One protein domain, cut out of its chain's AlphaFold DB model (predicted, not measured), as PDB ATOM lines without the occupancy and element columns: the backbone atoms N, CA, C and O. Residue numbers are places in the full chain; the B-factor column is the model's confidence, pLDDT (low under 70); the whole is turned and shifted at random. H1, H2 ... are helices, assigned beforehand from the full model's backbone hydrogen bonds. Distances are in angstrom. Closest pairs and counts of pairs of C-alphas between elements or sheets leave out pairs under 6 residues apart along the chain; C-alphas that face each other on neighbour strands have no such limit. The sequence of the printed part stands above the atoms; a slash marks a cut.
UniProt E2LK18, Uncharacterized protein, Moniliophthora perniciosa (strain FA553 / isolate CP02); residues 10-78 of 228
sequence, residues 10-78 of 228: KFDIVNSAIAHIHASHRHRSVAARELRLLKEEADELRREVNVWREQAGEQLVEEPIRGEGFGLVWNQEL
ATOM      1  N   LYS A  10     -19.646  18.647  24.340       92.44
ATOM      2  CA  LYS A  10     -20.268  17.342  24.049       92.44
ATOM      3  C   LYS A  10     -21.144  17.394  22.790       92.44
ATOM      4  O   LYS A  10     -21.102  16.469  21.991       92.44
ATOM      5  N   PHE A  11     -21.890  18.484  22.599       91.62
ATOM      6  CA  PHE A  11     -22.726  18.688  21.415       91.62
ATOM      7  C   PHE A  11     -21.887  18.826  20.138       91.62
ATOM      8  O   PHE A  11     -22.214  18.197  19.135       91.62
ATOM      9  N   ASP A  12     -20.769  19.565  20.189       92.12
ATOM     10  CA  ASP A  12     -19.858  19.695  19.040       92.12
ATOM     11  C   ASP A  12     -19.299  18.334  18.619       92.12
ATOM     12  O   ASP A  12     -19.237  18.023  17.431       92.12
ATOM     13  N   ILE A  13     -18.932  17.502  19.599       91.69
ATOM     14  CA  ILE A  13     -18.432  16.147  19.353       91.69
ATOM     15  C   ILE A  13     -19.515  15.305  18.676       91.69
ATOM     16  O   ILE A  13     -19.258  14.740  17.616       91.69
ATOM     17  N   VAL A  14     -20.729  15.267  19.234       94.94
ATOM     18  CA  VAL A  14     -21.838  14.468  18.685       94.94
ATOM     19  C   VAL A  14     -22.208  14.921  17.272       94.94
ATOM     20  O   VAL A  14     -22.298  14.092  16.371       94.94
ATOM     21  N   ASN A  15     -22.351  16.226  17.040       92.94
ATOM     22  CA  ASN A  15     -22.693  16.744  15.718       92.94
ATOM     23  C   ASN A  15     -21.586  16.448  14.694       92.94
ATOM     24  O   ASN A  15     -21.862  15.993  13.584       92.94
ATOM     25  N   SER A  16     -20.318  16.624  15.084       90.25
ATOM     26  CA  SER A  16     -19.189  16.261  14.222       90.25
ATOM     27  C   SER A  16     -19.162  14.762  13.900       90.25
ATOM     28  O   SER A  16     -18.883  14.399  12.758       90.25
ATOM     29  N   ALA A  17     -19.525  13.896  14.855       90.00
ATOM     30  CA  ALA A  17     -19.602  12.453  14.656       90.00
ATOM     31  C   ALA A  17     -20.735  12.066  13.693       90.00
ATOM     32  O   ALA A  17     -20.498  11.301  12.760       90.00
ATOM     33  N   ILE A  18     -21.929  12.647  13.845       90.88
ATOM     34  CA  ILE A  18     -23.064  12.433  12.928       90.88
ATOM     35  C   ILE A  18     -22.705  12.901  11.513       90.88
ATOM     36  O   ILE A  18     -22.891  12.170  10.538       90.88
ATOM     37  N   ALA A  19     -22.136  14.104  11.394       92.88
ATOM     38  CA  ALA A  19     -21.685  14.634  10.113       92.88
ATOM     39  C   ALA A  19     -20.640  13.714   9.463       92.88
ATOM     40  O   ALA A  19     -20.713  13.457   8.260       92.88
ATOM     41  N   HIS A  20     -19.707  13.183  10.257       89.31
ATOM     42  CA  HIS A  20     -18.696  12.243   9.788       89.31
ATOM     43  C   HIS A  20     -19.305  10.913   9.321       89.31
ATOM     44  O   HIS A  20     -18.942  10.433   8.248       89.31
ATOM     45  N   ILE A  21     -20.261  10.341  10.060       88.62
ATOM     46  CA  ILE A  21     -20.959   9.101   9.676       88.62
ATOM     47  C   ILE A  21     -21.687   9.295   8.342       88.62
ATOM     48  O   ILE A  21     -21.484   8.517   7.407       88.62
ATOM     49  N   HIS A  22     -22.455  10.378   8.202       89.44
ATOM     50  CA  HIS A  22     -23.166  10.682   6.958       89.44
ATOM     51  C   HIS A  22     -22.220  10.971   5.787       89.44
ATOM     52  O   HIS A  22     -22.490  10.567   4.652       89.44
ATOM     53  N   ALA A  23     -21.113  11.680   6.023       89.12
ATOM     54  CA  ALA A  23     -20.094  11.902   5.001       89.12
ATOM     55  C   ALA A  23     -19.457  10.577   4.564       89.12
ATOM     56  O   ALA A  23     -19.373  10.310   3.368       89.12
ATOM     57  N   SER A  24     -19.095   9.719   5.520       87.94
ATOM     58  CA  SER A  24     -18.527   8.399   5.254       87.94
ATOM     59  C   SER A  24     -19.489   7.527   4.443       87.94
ATOM     60  O   SER A  24     -19.088   6.968   3.427       87.94
ATOM     61  N   HIS A  25     -20.777   7.488   4.803       89.06
ATOM     62  CA  HIS A  25     -21.790   6.742   4.049       89.06
ATOM     63  C   HIS A  25     -21.923   7.240   2.600       89.06
ATOM     64  O   HIS A  25     -21.903   6.445   1.660       89.06
ATOM     65  N   ARG A  26     -21.985   8.564   2.394       92.00
ATOM     66  CA  ARG A  26     -22.020   9.153   1.043       92.00
ATOM     67  C   ARG A  26     -20.755   8.850   0.241       92.00
ATOM     68  O   ARG A  26     -20.850   8.533  -0.938       92.00
ATOM     69  N   HIS A  27     -19.579   8.923   0.858       92.25
ATOM     70  CA  HIS A  27     -18.327   8.604   0.171       92.25
ATOM     71  C   HIS A  27     -18.264   7.128  -0.230       92.25
ATOM     72  O   HIS A  27     -17.856   6.831  -1.350       92.25
ATOM     73  N   ARG A  28     -18.714   6.214   0.639       90.94
ATOM     74  CA  ARG A  28     -18.770   4.780   0.320       90.94
ATOM     75  C   ARG A  28     -19.723   4.489  -0.834       90.94
ATOM     76  O   ARG A  28     -19.351   3.755  -1.742       90.94
ATOM     77  N   SER A  29     -20.912   5.089  -0.842       89.75
ATOM     78  CA  SER A  29     -21.883   4.847  -1.916       89.75
ATOM     79  C   SER A  29     -21.413   5.380  -3.270       89.75
ATOM     80  O   SER A  29     -21.624   4.726  -4.294       89.75
ATOM     81  N   VAL A  30     -20.723   6.526  -3.286       95.25
ATOM     82  CA  VAL A  30     -20.068   7.048  -4.495       95.25
ATOM     83  C   VAL A  30     -18.939   6.117  -4.927       95.25
ATOM     84  O   VAL A  30     -18.943   5.662  -6.065       95.25
ATOM     85  N   ALA A  31     -18.025   5.753  -4.025       95.06
ATOM     86  CA  ALA A  31     -16.906   4.869  -4.349       95.06
ATOM     87  C   ALA A  31     -17.371   3.513  -4.906       95.06
ATOM     88  O   ALA A  31     -16.836   3.049  -5.909       95.06
ATOM     89  N   ALA A  32     -18.399   2.903  -4.309       95.00
ATOM     90  CA  ALA A  32     -18.967   1.642  -4.778       95.00
ATOM     91  C   ALA A  32     -19.584   1.760  -6.176       95.00
ATOM     92  O   ALA A  32     -19.428   0.863  -7.003       95.00
ATOM     93  N   ARG A  33     -20.279   2.869  -6.453       96.25
ATOM     94  CA  ARG A  33     -20.846   3.146  -7.776       96.25
ATOM     95  C   ARG A  33     -19.748   3.280  -8.827       96.25
ATOM     96  O   ARG A  33     -19.811   2.589  -9.838       96.25
ATOM     97  N   GLU A  34     -18.753   4.123  -8.572       97.44
ATOM     98  CA  GLU A  34     -17.646   4.336  -9.511       97.44
ATOM     99  C   GLU A  34     -16.855   3.042  -9.742       97.44
ATOM    100  O   GLU A  34     -16.505   2.713 -10.872       97.44
ATOM    101  N   LEU A  35     -16.644   2.243  -8.691       96.00
ATOM    102  CA  LEU A  35     -15.968   0.953  -8.805       96.00
ATOM    103  C   LEU A  35     -16.724  -0.028  -9.713       96.00
ATOM    104  O   LEU A  35     -16.088  -0.768 -10.464       96.00
ATOM    105  N   ARG A  36     -18.064  -0.031  -9.665       95.19
ATOM    106  CA  ARG A  36     -18.913  -0.856 -10.541       95.19
ATOM    107  C   ARG A  36     -18.787  -0.450 -12.000       95.19
ATOM    108  O   ARG A  36     -18.538  -1.314 -12.833       95.19
ATOM    109  N   LEU A  37     -18.849   0.848 -12.277       97.06
ATOM    110  CA  LEU A  37     -18.671   1.376 -13.630       97.06
ATOM    111  C   LEU A  37     -17.288   1.016 -14.192       97.06
ATOM    112  O   LEU A  37     -17.189   0.455 -15.280       97.06
ATOM    113  N   LEU A  38     -16.226   1.241 -13.411       96.75
ATOM    114  CA  LEU A  38     -14.860   0.901 -13.820       96.75
ATOM    115  C   LEU A  38     -14.663  -0.604 -14.031       96.75
ATOM    116  O   LEU A  38     -13.909  -1.015 -14.911       96.75
ATOM    117  N   LYS A  39     -15.311  -1.447 -13.219       96.06
ATOM    118  CA  LYS A  39     -15.258  -2.905 -13.376       96.06
ATOM    119  C   LYS A  39     -15.908  -3.349 -14.679       96.06
ATOM    120  O   LYS A  39     -15.319  -4.170 -15.376       96.06
ATOM    121  N   GLU A  40     -17.090  -2.823 -14.982       97.25
ATOM    122  CA  GLU A  40     -17.820  -3.136 -16.210       97.25
ATOM    123  C   GLU A  40     -17.022  -2.714 -17.447       97.25
ATOM    124  O   GLU A  40     -16.811  -3.531 -18.343       97.25
ATOM    125  N   GLU A  41     -16.484  -1.492 -17.456       98.06
ATOM    126  CA  GLU A  41     -15.627  -1.000 -18.542       98.06
ATOM    127  C   GLU A  41     -14.361  -1.857 -18.698       98.06
ATOM    128  O   GLU A  41     -14.017  -2.284 -19.801       98.06
ATOM    129  N   ALA A  42     -13.690  -2.194 -17.593       97.00
ATOM    130  CA  ALA A  42     -12.498  -3.037 -17.627       97.00
ATOM    131  C   ALA A  42     -12.784  -4.480 -18.077       97.00
ATOM    132  O   ALA A  42     -11.885  -5.149 -18.594       97.00
ATOM    133  N   ASP A  43     -13.989  -5.000 -17.838       97.00
ATOM    134  CA  ASP A  43     -14.413  -6.306 -18.345       97.00
ATOM    135  C   ASP A  43     -14.705  -6.253 -19.843       97.00
ATOM    136  O   ASP A  43     -14.309  -7.172 -20.560       97.00
ATOM    137  N   GLU A  44     -15.337  -5.181 -20.319       98.12
ATOM    138  CA  GLU A  44     -15.612  -4.994 -21.742       98.12
ATOM    139  C   GLU A  44     -14.321  -4.852 -22.549       98.12
ATOM    140  O   GLU A  44     -14.079  -5.630 -23.472       98.12
ATOM    141  N   LEU A  45     -13.412  -3.975 -22.114       97.94
ATOM    142  CA  LEU A  45     -12.098  -3.818 -22.741       97.94
ATOM    143  C   LEU A  45     -11.313  -5.135 -22.771       97.94
ATOM    144  O   LEU A  45     -10.607  -5.431 -23.735       97.94
ATOM    145  N   ARG A  46     -11.442  -5.966 -21.729       97.81
ATOM    146  CA  ARG A  46     -10.793  -7.283 -21.701       97.81
ATOM    147  C   ARG A  46     -11.382  -8.223 -22.745       97.81
ATOM    148  O   ARG A  46     -10.618  -8.957 -23.367       97.81
ATOM    149  N   ARG A  47     -12.704  -8.211 -22.955       98.00
ATOM    150  CA  ARG A  47     -13.348  -8.997 -24.019       98.00
ATOM    151  C   ARG A  47     -12.852  -8.552 -25.390       98.00
ATOM    152  O   ARG A  47     -12.426  -9.408 -26.161       98.00
ATOM    153  N   GLU A  48     -12.826  -7.250 -25.661       98.12
ATOM    154  CA  GLU A  48     -12.338  -6.702 -26.935       98.12
ATOM    155  C   GLU A  48     -10.879  -7.093 -27.210       98.12
ATOM    156  O   GLU A  48     -10.553  -7.632 -28.271       98.12
ATOM    157  N   VAL A  49     -10.001  -6.907 -26.221       97.81
ATOM    158  CA  VAL A  49      -8.588  -7.294 -26.330       97.81
ATOM    159  C   VAL A  49      -8.441  -8.798 -26.542       97.81
ATOM    160  O   VAL A  49      -7.600  -9.226 -27.332       97.81
ATOM    161  N   ASN A  50      -9.253  -9.610 -25.867       98.00
ATOM    162  CA  ASN A  50      -9.229 -11.059 -26.033       98.00
ATOM    163  C   ASN A  50      -9.682 -11.493 -27.428       98.00
ATOM    164  O   ASN A  50      -9.069 -12.403 -27.977       98.00
ATOM    165  N   VAL A  51     -10.658 -10.815 -28.038       98.06
ATOM    166  CA  VAL A  51     -11.042 -11.057 -29.440       98.06
ATOM    167  C   VAL A  51      -9.861 -10.796 -30.376       98.06
ATOM    168  O   VAL A  51      -9.574 -11.604 -31.260       98.06
ATOM    169  N   TRP A  52      -9.129  -9.698 -30.179       98.12
ATOM    170  CA  TRP A  52      -7.954  -9.400 -31.005       98.12
ATOM    171  C   TRP A  52      -6.793 -10.372 -30.752       98.12
ATOM    172  O   TRP A  52      -6.105 -10.764 -31.694       98.12
ATOM    173  N   ARG A  53      -6.594 -10.813 -29.504       98.06
ATOM    174  CA  ARG A  53      -5.576 -11.818 -29.146       98.06
ATOM    175  C   ARG A  53      -5.890 -13.193 -29.714       98.06
ATOM    176  O   ARG A  53      -4.983 -13.851 -30.213       98.06
ATOM    177  N   GLU A  54      -7.155 -13.598 -29.697       97.81
ATOM    178  CA  GLU A  54      -7.610 -14.846 -30.307       97.81
ATOM    179  C   GLU A  54      -7.308 -14.857 -31.811       97.81
ATOM    180  O   GLU A  54      -6.747 -15.825 -32.323       97.81
ATOM    181  N   GLN A  55      -7.575 -13.745 -32.504       97.56
ATOM    182  CA  GLN A  55      -7.232 -13.584 -33.923       97.56
ATOM    183  C   GLN A  55      -5.720 -13.630 -34.183       97.56
ATOM    184  O   GLN A  55      -5.290 -14.104 -35.235       97.56
ATOM    185  N   ALA A  56      -4.913 -13.161 -33.232       97.31
ATOM    186  CA  ALA A  56      -3.455 -13.202 -33.303       97.31
ATOM    187  C   ALA A  56      -2.848 -14.552 -32.864       97.31
ATOM    188  O   ALA A  56      -1.643 -14.753 -33.018       97.31
ATOM    189  N   GLY A  57      -3.648 -15.481 -32.323       96.81
ATOM    190  CA  GLY A  57      -3.154 -16.729 -31.733       96.81
ATOM    191  C   GLY A  57      -2.365 -16.527 -30.433       96.81
ATOM    192  O   GLY A  57      -1.551 -17.376 -30.065       96.81
ATOM    193  N   GLU A  58      -2.574 -15.401 -29.749       96.75
ATOM    194  CA  GLU A  58      -1.958 -15.096 -28.459       96.75
ATOM    195  C   GLU A  58      -2.783 -15.640 -27.285       96.75
ATOM    196  O   GLU A  58      -3.975 -15.930 -27.392       96.75
ATOM    197  N   GLN A  59      -2.146 -15.745 -26.117       96.06
ATOM    198  CA  GLN A  59      -2.828 -16.133 -24.888       96.06
ATOM    199  C   GLN A  59      -3.845 -15.063 -24.458       96.06
ATOM    200  O   GLN A  59      -3.536 -13.865 -24.434       96.06
ATOM    201  N   LEU A  60      -5.040 -15.521 -24.072       96.75
ATOM    202  CA  LEU A  60      -6.111 -14.682 -23.542       96.75
ATOM    203  C   LEU A  60      -5.740 -14.097 -22.174       96.75
ATOM    204  O   LEU A  60      -5.024 -14.704 -21.380       96.75
ATOM    205  N   VAL A  61      -6.262 -12.907 -21.902       96.69
ATOM    206  CA  VAL A  61      -6.116 -12.199 -20.633       96.69
ATOM    207  C   VAL A  61      -7.253 -12.602 -19.699       96.69
ATOM    208  O   VAL A  61      -8.431 -12.439 -20.030       96.69
ATOM    209  N   GLU A  62      -6.896 -13.098 -18.519       95.06
ATOM    210  CA  GLU A  62      -7.840 -13.454 -17.458       95.06
ATOM    211  C   GLU A  62      -8.178 -12.256 -16.558       95.06
ATOM    212  O   GLU A  62      -7.501 -11.222 -16.572       95.06
ATOM    213  N   GLU A  63      -9.256 -12.371 -15.774       93.31
ATOM    214  CA  GLU A  63      -9.572 -11.353 -14.774       93.31
ATOM    215  C   GLU A  63      -8.493 -11.330 -13.672       93.31
ATOM    216  O   GLU A  63      -8.168 -12.381 -13.116       93.31
ATOM    217  N   PRO A  64      -7.948 -10.150 -13.309       92.81
ATOM    218  CA  PRO A  64      -6.991 -10.060 -12.215       92.81
ATOM    219  C   PRO A  64      -7.624 -10.437 -10.871       92.81
ATOM    220  O   PRO A  64      -8.730 -10.002 -10.541       92.81
ATOM    221  N   ILE A  65      -6.872 -11.183 -10.059       93.50
ATOM    222  CA  ILE A  65      -7.244 -11.493  -8.674       93.50
ATOM    223  C   ILE A  65      -7.328 -10.184  -7.884       93.50
ATOM    224  O   ILE A  65      -6.401  -9.370  -7.902       93.50
ATOM    225  N   ARG A  66      -8.442  -9.982  -7.179       93.00
ATOM    226  CA  ARG A  66      -8.695  -8.780  -6.377       93.00
ATOM    227  C   ARG A  66      -8.446  -9.066  -4.900       93.00
ATOM    228  O   ARG A  66      -8.676 -10.176  -4.434       93.00
ATOM    229  N   GLY A  67      -7.967  -8.056  -4.179       91.88
ATOM    230  CA  GLY A  67      -7.793  -8.130  -2.728       91.88
ATOM    231  C   GLY A  67      -9.112  -7.959  -1.970       91.88
ATOM    232  O   GLY A  67     -10.106  -7.496  -2.529       91.88
ATOM    233  N   GLU A  68      -9.092  -8.266  -0.675       87.69
ATOM    234  CA  GLU A  68     -10.259  -8.219   0.224       87.69
ATOM    235  C   GLU A  68     -10.948  -6.844   0.243       87.69
ATOM    236  O   GLU A  68     -12.174  -6.750   0.201       87.69
ATOM    237  N   GLY A  69     -10.166  -5.761   0.172       89.88
ATOM    238  CA  GLY A  69     -10.692  -4.394   0.126       89.88
ATOM    239  C   GLY A  69     -11.588  -4.096  -1.081       89.88
ATOM    240  O   GLY A  69     -12.429  -3.201  -1.010       89.88
ATOM    241  N   PHE A  70     -11.461  -4.850  -2.180       92.62
ATOM    242  CA  PHE A  70     -12.345  -4.682  -3.331       92.62
ATOM    243  C   PHE A  70     -13.783  -5.080  -2.988       92.62
ATOM    244  O   PHE A  70     -14.705  -4.340  -3.318       92.62
ATOM    245  N   GLY A  71     -13.967  -6.214  -2.302       90.81
ATOM    246  CA  GLY A  71     -15.286  -6.701  -1.892       90.81
ATOM    247  C   GLY A  71     -15.960  -5.754  -0.904       90.81
ATOM    248  O   GLY A  71     -17.121  -5.404  -1.094       90.81
ATOM    249  N   LEU A  72     -15.194  -5.247   0.066       90.62
ATOM    250  CA  LEU A  72     -15.686  -4.287   1.060       90.62
ATOM    251  C   LEU A  72     -16.272  -3.031   0.401       90.62
ATOM    252  O   LEU A  72     -17.411  -2.648   0.668       90.62
ATOM    253  N   VAL A  73     -15.528  -2.412  -0.523       91.12
ATOM    254  CA  VAL A  73     -16.012  -1.221  -1.240       91.12
ATOM    255  C   VAL A  73     -17.164  -1.579  -2.176       91.12
ATOM    256  O   VAL A  73     -18.148  -0.844  -2.244       91.12
ATOM    257  N   TRP A  74     -17.081  -2.713  -2.875       90.88
ATOM    258  CA  TRP A  74     -18.108  -3.153  -3.818       90.88
ATOM    259  C   TRP A  74     -19.469  -3.388  -3.155       90.88
ATOM    260  O   TRP A  74     -20.501  -2.951  -3.679       90.88
ATOM    261  N   ASN A  75     -19.467  -4.045  -1.995       89.50
ATOM    262  CA  ASN A  75     -20.664  -4.362  -1.220       89.50
ATOM    263  C   ASN A  75     -21.116  -3.200  -0.326       89.50
ATOM    264  O   ASN A  75     -22.209  -3.260   0.228       89.50
ATOM    265  N   GLN A  76     -20.320  -2.129  -0.228       85.62
ATOM    266  CA  GLN A  76     -20.510  -1.038   0.737       85.62
ATOM    267  C   GLN A  76     -20.491  -1.524   2.196       85.62
ATOM    268  O   GLN A  76     -21.056  -0.870   3.075       85.62
ATOM    269  N   GLU A  77     -19.826  -2.651   2.454       78.25
ATOM    270  CA  GLU A  77     -19.699  -3.226   3.788       78.25
ATOM    271  C   GLU A  77     -18.769  -2.358   4.641       78.25
ATOM    272  O   GLU A  77     -17.701  -1.919   4.204       78.25
ATOM    273  N   LEU A  78     -19.214  -2.071   5.863       68.25
ATOM    274  CA  LEU A  78     -18.378  -1.470   6.890       68.25
ATOM    275  C   LEU A  78     -17.697  -2.616   7.636       68.25
ATOM    276  O   LEU A  78     -18.375  -3.555   8.040       68.25
TER     277      LEU A  78
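This is residues 10 to 78 of the 228 residues of an uncharacterized protein of Moniliophthora perniciosa (strain FA553 / isolate CP02) (UniProt E2LK18). One long, nearly straight helix, H1, makes the length of the whole, and after it the chain folds back in a long link to the short helix H2, which crosses H1 about halfway along it. Residues 10 to 24, which belong to H1, stick out free of the rest. The printed part has 69 residues with two named helices, H1 then H2, and no named strand; its class is all helix. It is extended, with a radius of gyration of the C-alphas of 19.3 A, and is a rod spanning 68 by 18 by 13 A.

H1, residues 10 to 56, is the longest helix. H2, residues 68 to 75, touches it, with 9 pairs of C-alphas within 8 A. The closest C-alphas of the two are those of Ala 32 and Trp 74, 5.0 A apart. H1 touches H2 with residues 28 to 36 alone. The lines of the two helices are about perpendicular, at 77 degrees, and their centres are 9.2 A apart. In H1 and H2 every backbone O i to N i+4 pair is within hydrogen-bond range.

H1 runs from C-alpha 10 at (-20.268, 17.342, 24.049) to C-alpha 56 at (-3.455, -13.202, -33.303), 67.1 A from first to last C-alpha. H2 begins at C-alpha 68 and ends at C-alpha 75 at (-20.664, -4.362, -1.220), 11.2 A from first to last C-alpha.

The two C-alphas farthest apart are those of Lys 10 and Gly 57, 67.6 A. Without the free residues 10 to 24, the body of 54 residues spans 46 by 18 by 10 A. The link from H1 to H2 is long, with 11 residues between them. The printed part has no cut. The mean pLDDT of the printed part is 93.3, and residue 78 alone is under 70.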